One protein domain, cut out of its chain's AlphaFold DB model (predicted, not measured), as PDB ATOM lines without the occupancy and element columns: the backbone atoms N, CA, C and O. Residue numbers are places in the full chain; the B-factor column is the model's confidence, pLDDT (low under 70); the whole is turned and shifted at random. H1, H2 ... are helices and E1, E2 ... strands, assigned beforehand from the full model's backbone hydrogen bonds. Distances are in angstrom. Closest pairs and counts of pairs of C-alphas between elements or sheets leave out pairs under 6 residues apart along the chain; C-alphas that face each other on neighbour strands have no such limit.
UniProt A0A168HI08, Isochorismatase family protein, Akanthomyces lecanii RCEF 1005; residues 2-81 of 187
ATOM      1  N   THR A   2     198.006 146.218 130.047       29.16
ATOM      2  CA  THR A   2     196.943 145.289 130.505       29.16
ATOM      3  C   THR A   2     195.837 145.208 129.441       29.16
ATOM      4  O   THR A   2     195.383 146.263 128.992       29.16
ATOM      5  N   PRO A   3     195.407 144.010 128.998       39.25
ATOM      6  CA  PRO A   3     194.383 143.881 127.964       39.25
ATOM      7  C   PRO A   3     193.091 144.586 128.390       39.25
ATOM      8  O   PRO A   3     192.605 144.417 129.508       39.25
ATOM      9  N   THR A   4     192.520 145.392 127.494       47.69
ATOM     10  CA  THR A   4     191.226 146.037 127.746       47.69
ATOM     11  C   THR A   4     190.128 144.983 127.623       47.69
ATOM     12  O   THR A   4     189.815 144.520 126.525       47.69
ATOM     13  N   LEU A   5     189.539 144.597 128.756       51.91
ATOM     14  CA  LEU A   5     188.465 143.610 128.823       51.91
ATOM     15  C   LEU A   5     187.195 144.114 128.117       51.91
ATOM     16  O   LEU A   5     186.514 145.022 128.597       51.91
ATOM     17  N   TRP A   6     186.811 143.459 127.020       62.59
ATOM     18  CA  TRP A   6     185.484 143.606 126.420       62.59
ATOM     19  C   TRP A   6     184.553 142.570 127.015       62.59
ATOM     20  O   TRP A   6     184.253 141.568 126.368       62.59
ATOM     21  N   ARG A   7     184.082 142.829 128.245       66.81
ATOM     22  CA  ARG A   7     183.302 141.862 129.039       66.81
ATOM     23  C   ARG A   7     182.344 141.041 128.164       66.81
ATOM     24  O   ARG A   7     182.459 139.824 128.129       66.81
ATOM     25  N   ALA A   8     181.506 141.685 127.351       60.19
ATOM     26  CA  ALA A   8     180.487 141.008 126.543       60.19
ATOM     27  C   ALA A   8     180.953 140.332 125.226       60.19
ATOM     28  O   ALA A   8     180.186 139.547 124.668       60.19
ATOM     29  N   PHE A   9     182.149 140.627 124.701       63.34
ATOM     30  CA  PHE A   9     182.588 140.185 123.361       63.34
ATOM     31  C   PHE A   9     183.917 139.416 123.329       63.34
ATOM     32  O   PHE A   9     184.233 138.855 122.278       63.34
ATOM     33  N   GLY A  10     184.656 139.364 124.440       61.22
ATOM     34  CA  GLY A  10     185.939 138.668 124.551       61.22
ATOM     35  C   GLY A  10     187.099 139.621 124.839       61.22
ATOM     36  O   GLY A  10     186.938 140.632 125.526       61.22
ATOM     37  N   TRP A  11     188.281 139.294 124.323       59.03
ATOM     38  CA  TRP A  11     189.533 139.950 124.697       59.03
ATOM     39  C   TRP A  11     190.153 140.712 123.531       59.03
ATOM     40  O   TRP A  11     190.169 140.244 122.392       59.03
ATOM     41  N   MET A  12     190.713 141.884 123.829       49.25
ATOM     42  CA  MET A  12     191.715 142.508 122.971       49.25
ATOM     43  C   MET A  12     193.066 142.416 123.659       49.25
ATOM     44  O   MET A  12     193.277 143.029 124.708       49.25
ATOM     45  N   VAL A  13     193.977 141.672 123.041       45.50
ATOM     46  CA  VAL A  13     195.404 141.784 123.320       45.50
ATOM     47  C   VAL A  13     195.904 142.942 122.465       45.50
ATOM     48  O   VAL A  13     195.902 142.874 121.240       45.50
ATOM     49  N   THR A  14     196.248 144.058 123.098       41.06
ATOM     50  CA  THR A  14     196.953 145.144 122.416       41.06
ATOM     51  C   THR A  14     198.443 144.828 122.465       41.06
ATOM     52  O   THR A  14     199.076 145.079 123.492       41.06
ATOM     53  N   ASP A  15     198.987 144.252 121.393       36.56
ATOM     54  CA  ASP A  15     200.437 144.204 121.194       36.56
ATOM     55  C   ASP A  15     200.926 145.605 120.799       36.56
ATOM     56  O   ASP A  15     200.390 146.221 119.875       36.56
ATOM     57  N   ASP A  16     201.940 146.106 121.510       39.41
ATOM     58  CA  ASP A  16     202.458 147.482 121.402       39.41
ATOM     59  C   ASP A  16     203.062 147.829 120.015       39.41
ATOM     60  O   ASP A  16     203.366 148.992 119.763       39.41
ATOM     61  N   ASP A  17     203.171 146.874 119.079       39.34
ATOM     62  CA  ASP A  17     203.927 147.035 117.824       39.34
ATOM     63  C   ASP A  17     203.144 146.842 116.507       39.34
ATOM     64  O   ASP A  17     203.754 146.823 115.434       39.34
ATOM     65  N   GLN A  18     201.803 146.756 116.500       34.34
ATOM     66  CA  GLN A  18     201.060 146.663 115.228       34.34
ATOM     67  C   GLN A  18     199.876 147.626 115.084       34.34
ATOM     68  O   GLN A  18     199.000 147.748 115.934       34.34
ATOM     69  N   LYS A  19     199.828 148.273 113.908       32.88
ATOM     70  CA  LYS A  19     198.729 149.084 113.346       32.88
ATOM     71  C   LYS A  19     197.458 148.257 113.066       32.88
ATOM     72  O   LYS A  19     196.898 148.307 111.973       32.88
ATOM     73  N   GLY A  20     196.977 147.515 114.051       32.34
ATOM     74  CA  GLY A  20     195.752 146.740 113.962       32.34
ATOM     75  C   GLY A  20     195.492 146.040 115.281       32.34
ATOM     76  O   GLY A  20     196.187 145.094 115.619       32.34
ATOM     77  N   SER A  21     194.483 146.494 116.021       35.34
ATOM     78  CA  SER A  21     193.942 145.739 117.147       35.34
ATOM     79  C   SER A  21     193.382 144.417 116.611       35.34
ATOM     80  O   SER A  21     192.317 144.413 115.981       35.34
ATOM     81  N   SER A  22     194.085 143.306 116.805       34.53
ATOM     82  CA  SER A  22     193.508 141.983 116.599       34.53
ATOM     83  C   SER A  22     192.609 141.689 117.796       34.53
ATOM     84  O   SER A  22     193.039 141.600 118.943       34.53
ATOM     85  N   PHE A  23     191.310 141.586 117.534       41.59
ATOM     86  CA  PHE A  23     190.442 140.905 118.473       41.59
ATOM     87  C   PHE A  23     190.868 139.439 118.459       41.59
ATOM     88  O   PHE A  23     190.739 138.798 117.413       41.59
ATOM     89  N   ASP A  24     191.283 138.886 119.596       45.06
ATOM     90  CA  ASP A  24     191.145 137.443 119.785       45.06
ATOM     91  C   ASP A  24     189.666 137.193 120.099       45.06
ATOM     92  O   ASP A  24     189.232 136.927 121.223       45.06
ATOM     93  N   VAL A  25     188.835 137.423 119.073       49.53
ATOM     94  CA  VAL A  25     187.515 136.826 119.030       49.53
ATOM     95  C   VAL A  25     187.850 135.351 118.943       49.53
ATOM     96  O   VAL A  25     188.218 134.866 117.874       49.53
ATOM     97  N   THR A  26     187.673 134.603 120.027       48.09
ATOM     98  CA  THR A  26     187.252 133.215 119.857       48.09
ATOM     99  C   THR A  26     186.144 133.285 118.808       48.09
ATOM    100  O   THR A  26     185.117 133.918 119.067       48.09
ATOM    101  N   ASN A  27     186.390 132.779 117.596       53.19
ATOM    102  CA  ASN A  27     185.617 133.023 116.364       53.19
ATOM    103  C   ASN A  27     184.175 132.467 116.421       53.19
ATOM    104  O   ASN A  27     183.518 132.222 115.415       53.19
ATOM    105  N   ALA A  28     183.694 132.207 117.627       64.69
ATOM    106  CA  ALA A  28     182.429 131.639 117.971       64.69
ATOM    107  C   ALA A  28     181.361 132.742 118.119       64.69
ATOM    108  O   ALA A  28     181.606 133.878 118.563       64.69
ATOM    109  N   GLY A  29     180.164 132.393 117.652       79.75
ATOM    110  CA  GLY A  29     179.001 133.269 117.612       79.75
ATOM    111  C   GLY A  29     178.432 133.586 118.996       79.75
ATOM    112  O   GLY A  29     179.055 133.362 120.033       79.75
ATOM    113  N   ILE A  30     177.221 134.134 119.002       85.69
ATOM    114  CA  ILE A  30     176.435 134.341 120.225       85.69
ATOM    115  C   ILE A  30     176.333 133.010 120.993       85.69
ATOM    116  O   ILE A  30     176.125 131.963 120.384       85.69
ATOM    117  N   GLY A  31     176.492 133.045 122.318       87.06
ATOM    118  CA  GLY A  31     176.387 131.861 123.181       87.06
ATOM    119  C   GLY A  31     177.673 131.068 123.388       87.06
ATOM    120  O   GLY A  31     177.669 130.142 124.194       87.06
ATOM    121  N   ALA A  32     178.764 131.432 122.718       87.75
ATOM    122  CA  ALA A  32     180.061 130.804 122.932       87.75
ATOM    123  C   ALA A  32     180.603 131.036 124.348       87.75
ATOM    124  O   ALA A  32     180.432 132.126 124.898       87.75
ATOM    125  N   GLU A  33     181.294 130.040 124.899       86.50
ATOM    126  CA  GLU A  33     182.004 130.170 126.176       86.50
ATOM    127  C   GLU A  33     183.173 131.150 126.037       86.50
ATOM    128  O   GLU A  33     183.982 131.030 125.115       86.50
ATOM    129  N   LEU A  34     183.270 132.112 126.959       80.50
ATOM    130  CA  LEU A  34     184.380 133.071 127.012       80.50
ATOM    131  C   LEU A  34     185.548 132.584 127.880       80.50
ATOM    132  O   LEU A  34     186.630 133.168 127.833       80.50
ATOM    133  N   GLY A  35     185.339 131.513 128.650       83.75
ATOM    134  CA  GLY A  35     186.344 130.941 129.540       83.75
ATOM    135  C   GLY A  35     186.544 131.752 130.820       83.75
ATOM    136  O   GLY A  35     185.675 132.514 131.241       83.75
ATOM    137  N   ARG A  36     187.696 131.559 131.466       82.88
ATOM    138  CA  ARG A  36     188.027 132.210 132.738       82.88
ATOM    139  C   ARG A  36     188.853 133.479 132.548       82.88
ATOM    140  O   ARG A  36     189.636 133.595 131.609       82.88
ATOM    141  N   VAL A  37     188.645 134.431 133.450       77.25
ATOM    142  CA  VAL A  37     189.196 135.789 133.462       77.25
ATOM    143  C   VAL A  37     189.935 136.001 134.773       77.25
ATOM    144  O   VAL A  37     189.333 135.848 135.832       77.25
ATOM    145  N   ASN A  38     191.187 136.449 134.705       78.50
ATOM    146  CA  ASN A  38     191.878 136.998 135.869       78.50
ATOM    147  C   ASN A  38     191.535 138.482 136.024       78.50
ATOM    148  O   ASN A  38     191.634 139.251 135.064       78.50
ATOM    149  N   LEU A  39     191.111 138.870 137.220       77.94
ATOM    150  CA  LEU A  39     190.798 140.242 137.596       77.94
ATOM    151  C   LEU A  39     192.037 140.956 138.149       77.94
ATOM    152  O   LEU A  39     193.023 140.327 138.533       77.94
ATOM    153  N   ASP A  40     191.968 142.287 138.220       75.31
ATOM    154  CA  ASP A  40     193.065 143.127 138.724       75.31
ATOM    155  C   ASP A  40     193.407 142.845 140.200       75.31
ATOM    156  O   ASP A  40     194.522 143.112 140.642       75.31
ATOM    157  N   ASP A  41     192.465 142.283 140.964       79.88
ATOM    158  CA  ASP A  41     192.667 141.843 142.350       79.88
ATOM    159  C   ASP A  41     193.323 140.450 142.465       79.88
ATOM    160  O   ASP A  41     193.533 139.950 143.571       79.88
ATOM    161  N   GLY A  42     193.658 139.827 141.331       80.94
ATOM    162  CA  GLY A  42     194.265 138.502 141.244       80.94
ATOM    163  C   GLY A  42     193.276 137.340 141.351       80.94
ATOM    164  O   GLY A  42     193.703 136.187 141.284       80.94
ATOM    165  N   SER A  43     191.976 137.602 141.511       83.75
ATOM    166  CA  SER A  43     190.955 136.553 141.509       83.75
ATOM    167  C   SER A  43     190.615 136.089 140.090       83.75
ATOM    168  O   SER A  43     190.689 136.856 139.130       83.75
ATOM    169  N   GLU A  44     190.233 134.818 139.954       84.19
ATOM    170  CA  GLU A  44     189.788 134.235 138.687       84.19
ATOM    171  C   GLU A  44     188.263 134.059 138.696       84.19
ATOM    172  O   GLU A  44     187.688 133.532 139.652       84.19
ATOM    173  N   VAL A  45     187.598 134.481 137.621       85.62
ATOM    174  CA  VAL A  45     186.144 134.375 137.452       85.62
ATOM    175  C   VAL A  45     185.790 133.738 136.114       85.62
ATOM    176  O   VAL A  45     186.476 133.930 135.116       85.62
ATOM    177  N   ASP A  46     184.697 132.984 136.074       87.62
ATOM    178  CA  ASP A  46     184.121 132.502 134.817       87.62
ATOM    179  C   ASP A  46     183.411 133.664 134.101       87.62
ATOM    180  O   ASP A  46     182.465 134.244 134.645       87.62
ATOM    181  N   ALA A  47     183.868 134.032 132.898       83.69
ATOM    182  CA  ALA A  47     183.244 135.103 132.119       83.69
ATOM    183  C   ALA A  47     181.855 134.725 131.589       83.69
ATOM    184  O   ALA A  47     181.094 135.619 131.203       83.69
ATOM    185  N   GLY A  48     181.516 133.435 131.585       88.94
ATOM    186  CA  GLY A  48     180.270 132.910 131.057       88.94
ATOM    187  C   GLY A  48     180.189 133.004 129.536       88.94
ATOM    188  O   GLY A  48     181.190 133.001 128.815       88.94
ATOM    189  N   LYS A  49     178.957 133.093 129.035       88.25
ATOM    190  CA  LYS A  49     178.668 133.024 127.598       88.25
ATOM    191  C   LYS A  49     178.575 134.389 126.929       88.25
ATOM    192  O   LYS A  49     177.991 135.342 127.450       88.25
ATOM    193  N   LYS A  50     179.095 134.473 125.708       87.25
ATOM    194  CA  LYS A  50     179.062 135.665 124.858       87.25
ATOM    195  C   LYS A  50     177.624 136.104 124.579       87.25
ATOM    196  O   LYS A  50     176.866 135.373 123.944       87.25
ATOM    197  N   LEU A  51     177.287 137.325 125.000       87.25
ATOM    198  CA  LEU A  51     175.987 137.971 124.763       87.25
ATOM    199  C   LEU A  51     174.766 137.172 125.263       87.25
ATOM    200  O   LEU A  51     173.677 137.317 124.712       87.25
ATOM    201  N   LEU A  52     174.928 136.352 126.307       90.19
ATOM    202  CA  LEU A  52     173.814 135.671 126.970       90.19
ATOM    203  C   LEU A  52     173.455 136.348 128.286       90.19
ATOM    204  O   LEU A  52     174.328 136.807 129.015       90.19
ATOM    205  N   ARG A  53     172.158 136.377 128.598       91.12
ATOM    206  CA  ARG A  53     171.652 136.923 129.858       91.12
ATOM    207  C   ARG A  53     172.200 136.142 131.059       91.12
ATOM    208  O   ARG A  53     172.533 134.961 130.954       91.12
ATOM    209  N   ASP A  54     172.245 136.822 132.201       90.88
ATOM    210  CA  ASP A  54     172.521 136.239 133.519       90.88
ATOM    211  C   ASP A  54     173.921 135.622 133.637       90.88
ATOM    212  O   ASP A  54     174.181 134.742 134.452       90.88
ATOM    213  N   GLN A  55     174.848 136.136 132.832       90.31
ATOM    214  CA  GLN A  55     176.263 135.779 132.830       90.31
ATOM    215  C   GLN A  55     177.093 136.882 133.499       90.31
ATOM    216  O   GLN A  55     176.708 138.055 133.473       90.31
ATOM    217  N   TRP A  56     178.255 136.542 134.067       89.00
ATOM    218  CA  TRP A  56     179.144 137.517 134.714       89.00
ATOM    219  C   TRP A  56     179.497 138.696 133.795       89.00
ATOM    220  O   TRP A  56     179.400 139.858 134.196       89.00
ATOM    221  N   ASN A  57     179.818 138.409 132.533       85.81
ATOM    222  CA  ASN A  57     180.143 139.410 131.521       85.81
ATOM    223  C   ASN A  57     179.002 140.374 131.146       85.81
ATOM    224  O   ASN A  57     179.263 141.410 130.533       85.81
ATOM    225  N   THR A  58     177.753 140.040 131.473       88.12
ATOM    226  CA  THR A  58     176.572 140.868 131.178       88.12
ATOM    227  C   THR A  58     176.095 141.683 132.378       88.12
ATOM    228  O   THR A  58     175.105 142.406 132.270       88.12
ATOM    229  N   ARG A  59     176.786 141.611 133.522       88.75
ATOM    230  CA  ARG A  59     176.538 142.480 134.686       88.75
ATOM    231  C   ARG A  59     177.018 143.909 134.429       88.75
ATOM    232  O   ARG A  59     177.878 144.127 133.570       88.75
ATOM    233  N   LEU A  60     176.479 144.882 135.170       88.94
ATOM    234  CA  LEU A  60     176.984 146.250 135.077       88.94
ATOM    235  C   LEU A  60     178.424 146.293 135.604       88.94
ATOM    236  O   LEU A  60     178.872 145.460 136.396       88.94
ATOM    237  N   HIS A  61     179.204 147.236 135.081       84.38
ATOM    238  CA  HIS A  61     180.630 147.287 135.361       84.38
ATOM    239  C   HIS A  61     180.940 148.166 136.577       84.38
ATOM    240  O   HIS A  61     180.737 149.383 136.535       84.38
ATOM    241  N   GLY A  62     181.534 147.565 137.612       86.00
ATOM    242  CA  GLY A  62     182.105 148.267 138.763       86.00
ATOM    243  C   GLY A  62     181.094 149.210 139.410       86.00
ATOM    244  O   GLY A  62     179.980 148.805 139.721       86.00
ATOM    245  N   ARG A  63     181.456 150.492 139.509       89.69
ATOM    246  CA  ARG A  63     180.642 151.535 140.157       89.69
ATOM    247  C   ARG A  63     179.231 151.702 139.581       89.69
ATOM    248  O   ARG A  63     178.386 152.268 140.260       89.69
ATOM    249  N   LEU A  64     178.976 151.268 138.344       90.38
ATOM    250  CA  LEU A  64     177.628 151.308 137.768       90.38
ATOM    251  C   LEU A  64     176.711 150.235 138.359       90.38
ATOM    252  O   LEU A  64     175.516 150.477 138.468       90.38
ATOM    253  N   GLU A  65     177.253 149.076 138.737       91.00
ATOM    254  CA  GLU A  65     176.479 148.061 139.456       91.00
ATOM    255  C   GLU A  65     176.120 148.588 140.847       91.00
ATOM    256  O   GLU A  65     174.946 148.601 141.194       91.00
ATOM    257  N   ASP A  66     177.091 149.133 141.589       93.25
ATOM    258  CA  ASP A  66     176.839 149.726 142.911       93.25
ATOM    259  C   ASP A  66     175.788 150.846 142.840       93.25
ATOM    260  O   ASP A  66     174.832 150.862 143.614       93.25
ATOM    261  N   ALA A  67     175.922 151.749 141.860       94.25
ATOM    262  CA  ALA A  67     174.966 152.831 141.642       94.25
ATOM    263  C   ALA A  67     173.560 152.313 141.305       94.25
ATOM    264  O   ALA A  67     172.591 152.848 141.832       94.25
ATOM    265  N   PHE A  68     173.445 151.260 140.487       95.06
ATOM    266  CA  PHE A  68     172.159 150.636 140.168       95.06
ATOM    267  C   PHE A  68     171.502 150.017 141.409       95.06
ATOM    268  O   PHE A  68     170.299 150.183 141.615       95.06
ATOM    269  N   GLN A  69     172.282 149.336 142.258       95.12
ATOM    270  CA  GLN A  69     171.789 148.750 143.510       95.12
ATOM    271  C   GLN A  69     171.317 149.821 144.502       95.12
ATOM    272  O   GLN A  69     170.298 149.645 145.173       95.12
ATOM    273  N   ASP A  70     172.018 150.951 144.586       95.69
ATOM    274  CA  ASP A  70     171.567 152.092 145.383       95.69
ATOM    275  C   ASP A  70     170.341 152.779 144.773       95.69
ATOM    276  O   ASP A  70     169.420 153.150 145.506       95.69
ATOM    277  N   GLY A  71     170.274 152.859 143.442       95.69
ATOM    278  CA  GLY A  71     169.129 153.361 142.687       95.69
ATOM    279  C   GLY A  71     167.838 152.593 142.971       95.69
ATOM    280  O   GLY A  71     166.766 153.191 142.978       95.69
ATOM    281  N   GLN A  72     167.912 151.306 143.328       97.00
ATOM    282  CA  GLN A  72     166.727 150.524 143.717       97.00
ATOM    283  C   GLN A  72     166.008 151.064 144.965       97.00
ATOM    284  O   GLN A  72     164.836 150.762 145.178       97.00
ATOM    285  N   LYS A  73     166.689 151.859 145.799       96.19
ATOM    286  CA  LYS A  73     166.128 152.453 147.025       96.19
ATOM    287  C   LYS A  73     165.543 153.851 146.787       96.19
ATOM    288  O   LYS A  73     164.998 154.443 147.719       96.19
ATOM    289  N   ALA A  74     165.699 154.410 145.587       94.25
ATOM    290  CA  ALA A  74     165.218 155.745 145.255       94.25
ATOM    291  C   ALA A  74     163.688 155.776 145.095       94.25
ATOM    292  O   ALA A  74     163.046 154.757 144.849       94.25
ATOM    293  N   ALA A  75     163.098 156.973 145.188       93.06
ATOM    294  CA  ALA A  75     161.664 157.172 144.945       93.06
ATOM    295  C   ALA A  75     161.242 156.766 143.521       93.06
ATOM    296  O   ALA A  75     160.124 156.300 143.317       93.06
ATOM    297  N   VAL A  76     162.154 156.923 142.556       92.75
ATOM    298  CA  VAL A  76     162.035 156.388 141.198       92.75
ATOM    299  C   VAL A  76     163.180 155.388 141.006       92.75
ATOM    300  O   VAL A  76     164.310 155.826 140.788       92.75
ATOM    301  N   PRO A  77     162.924 154.076 141.149       96.19
ATOM    302  CA  PRO A  77     163.955 153.055 141.002       96.19
ATOM    303  C   PRO A  77     164.496 152.944 139.574       96.19
ATOM    304  O   PRO A  77     163.754 153.120 138.604       96.19
ATOM    305  N   ASP A  78     165.771 152.570 139.447       96.19
ATOM    306  CA  ASP A  78     166.368 152.255 138.148       96.19
ATOM    307  C   ASP A  78     165.722 151.007 137.534       96.19
ATOM    308  O   ASP A  78     165.540 149.986 138.203       96.19
ATOM    309  N   VAL A  79     165.447 151.057 136.227       95.62
ATOM    310  CA  VAL A  79     164.840 149.948 135.477       95.62
ATOM    311  C   VAL A  79     165.827 149.394 134.457       95.62
ATOM    312  O   VAL A  79     166.499 150.138 133.741       95.62
ATOM    313  N   ARG A  80     165.907 148.064 134.376       94.06
ATOM    314  CA  ARG A  80     166.806 147.353 133.468       94.06
ATOM    315  C   ARG A  80     166.022 146.656 132.362       94.06
ATOM    316  O   ARG A  80     165.210 145.781 132.639       94.06
ATOM    317  N   PHE A  81     166.350 146.987 131.117       94.75
ATOM    318  CA  PHE A  81     165.804 146.343 129.923       94.75
ATOM    319  C   PHE A  81     166.876 145.533 129.206       94.75
ATOM    320  O   PHE A  81     168.062 145.878 129.220       94.75
TER     321      PHE A  81
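This is residues 2 to 81 of the 187 residues of the protein "Isochorismatase family protein" of Akanthomyces lecanii RCEF 1005 (UniProt A0A168HI08). With little regular structure, this is an elongated, mostly loop-built domain: two tiny strand hairpins, E1 with E2 and E3 with E4, lie toward one end and the short helix H1 toward the other. The 80 printed residues hold E1, E2, E3, E4 and H1 in that order, 21 residues in named elements, class mixed; each two-stranded sheet is antiparallel. The whole is loose, radius of gyration of the C-alphas 15.4 A, spanning 51 by 26 by 26 A.

E1, residues 4 to 6, begins at C-alpha 4 (191.226, 146.037, 127.746) and measures 6.4 A. E2 is residues 10 to 12, 7.1 A; E3 36 to 38, 6.9 A; E4 44 to 46, 7.1 A. H1, residues 63 to 71, measures 11.9 A and ends at C-alpha 71 (169.129, 153.361, 142.687).

In hairpin E1 and E2, antiparallel at 153 degrees, N 10 and O 6 are 3.0 A apart, within hydrogen-bond range. Residues 11 to 12 of E2 also pair with 23 to 24, antiparallel. In hairpin E3 and E4, antiparallel at 150 degrees, N 37 and O 45 are within range at 2.8 A. E1 and E2 are apart from E3 and E4; H1 is apart from E1, E2 and E3. In H1 every O i to N i+4 pair is within range.

The C-alphas farthest apart, of Asp 17 and Ala 75, are 51.2 A apart. The printed part has no cut; the links E2 to E3 and E4 to H1 are long. Residues 2 to 28 have pLDDT under 70.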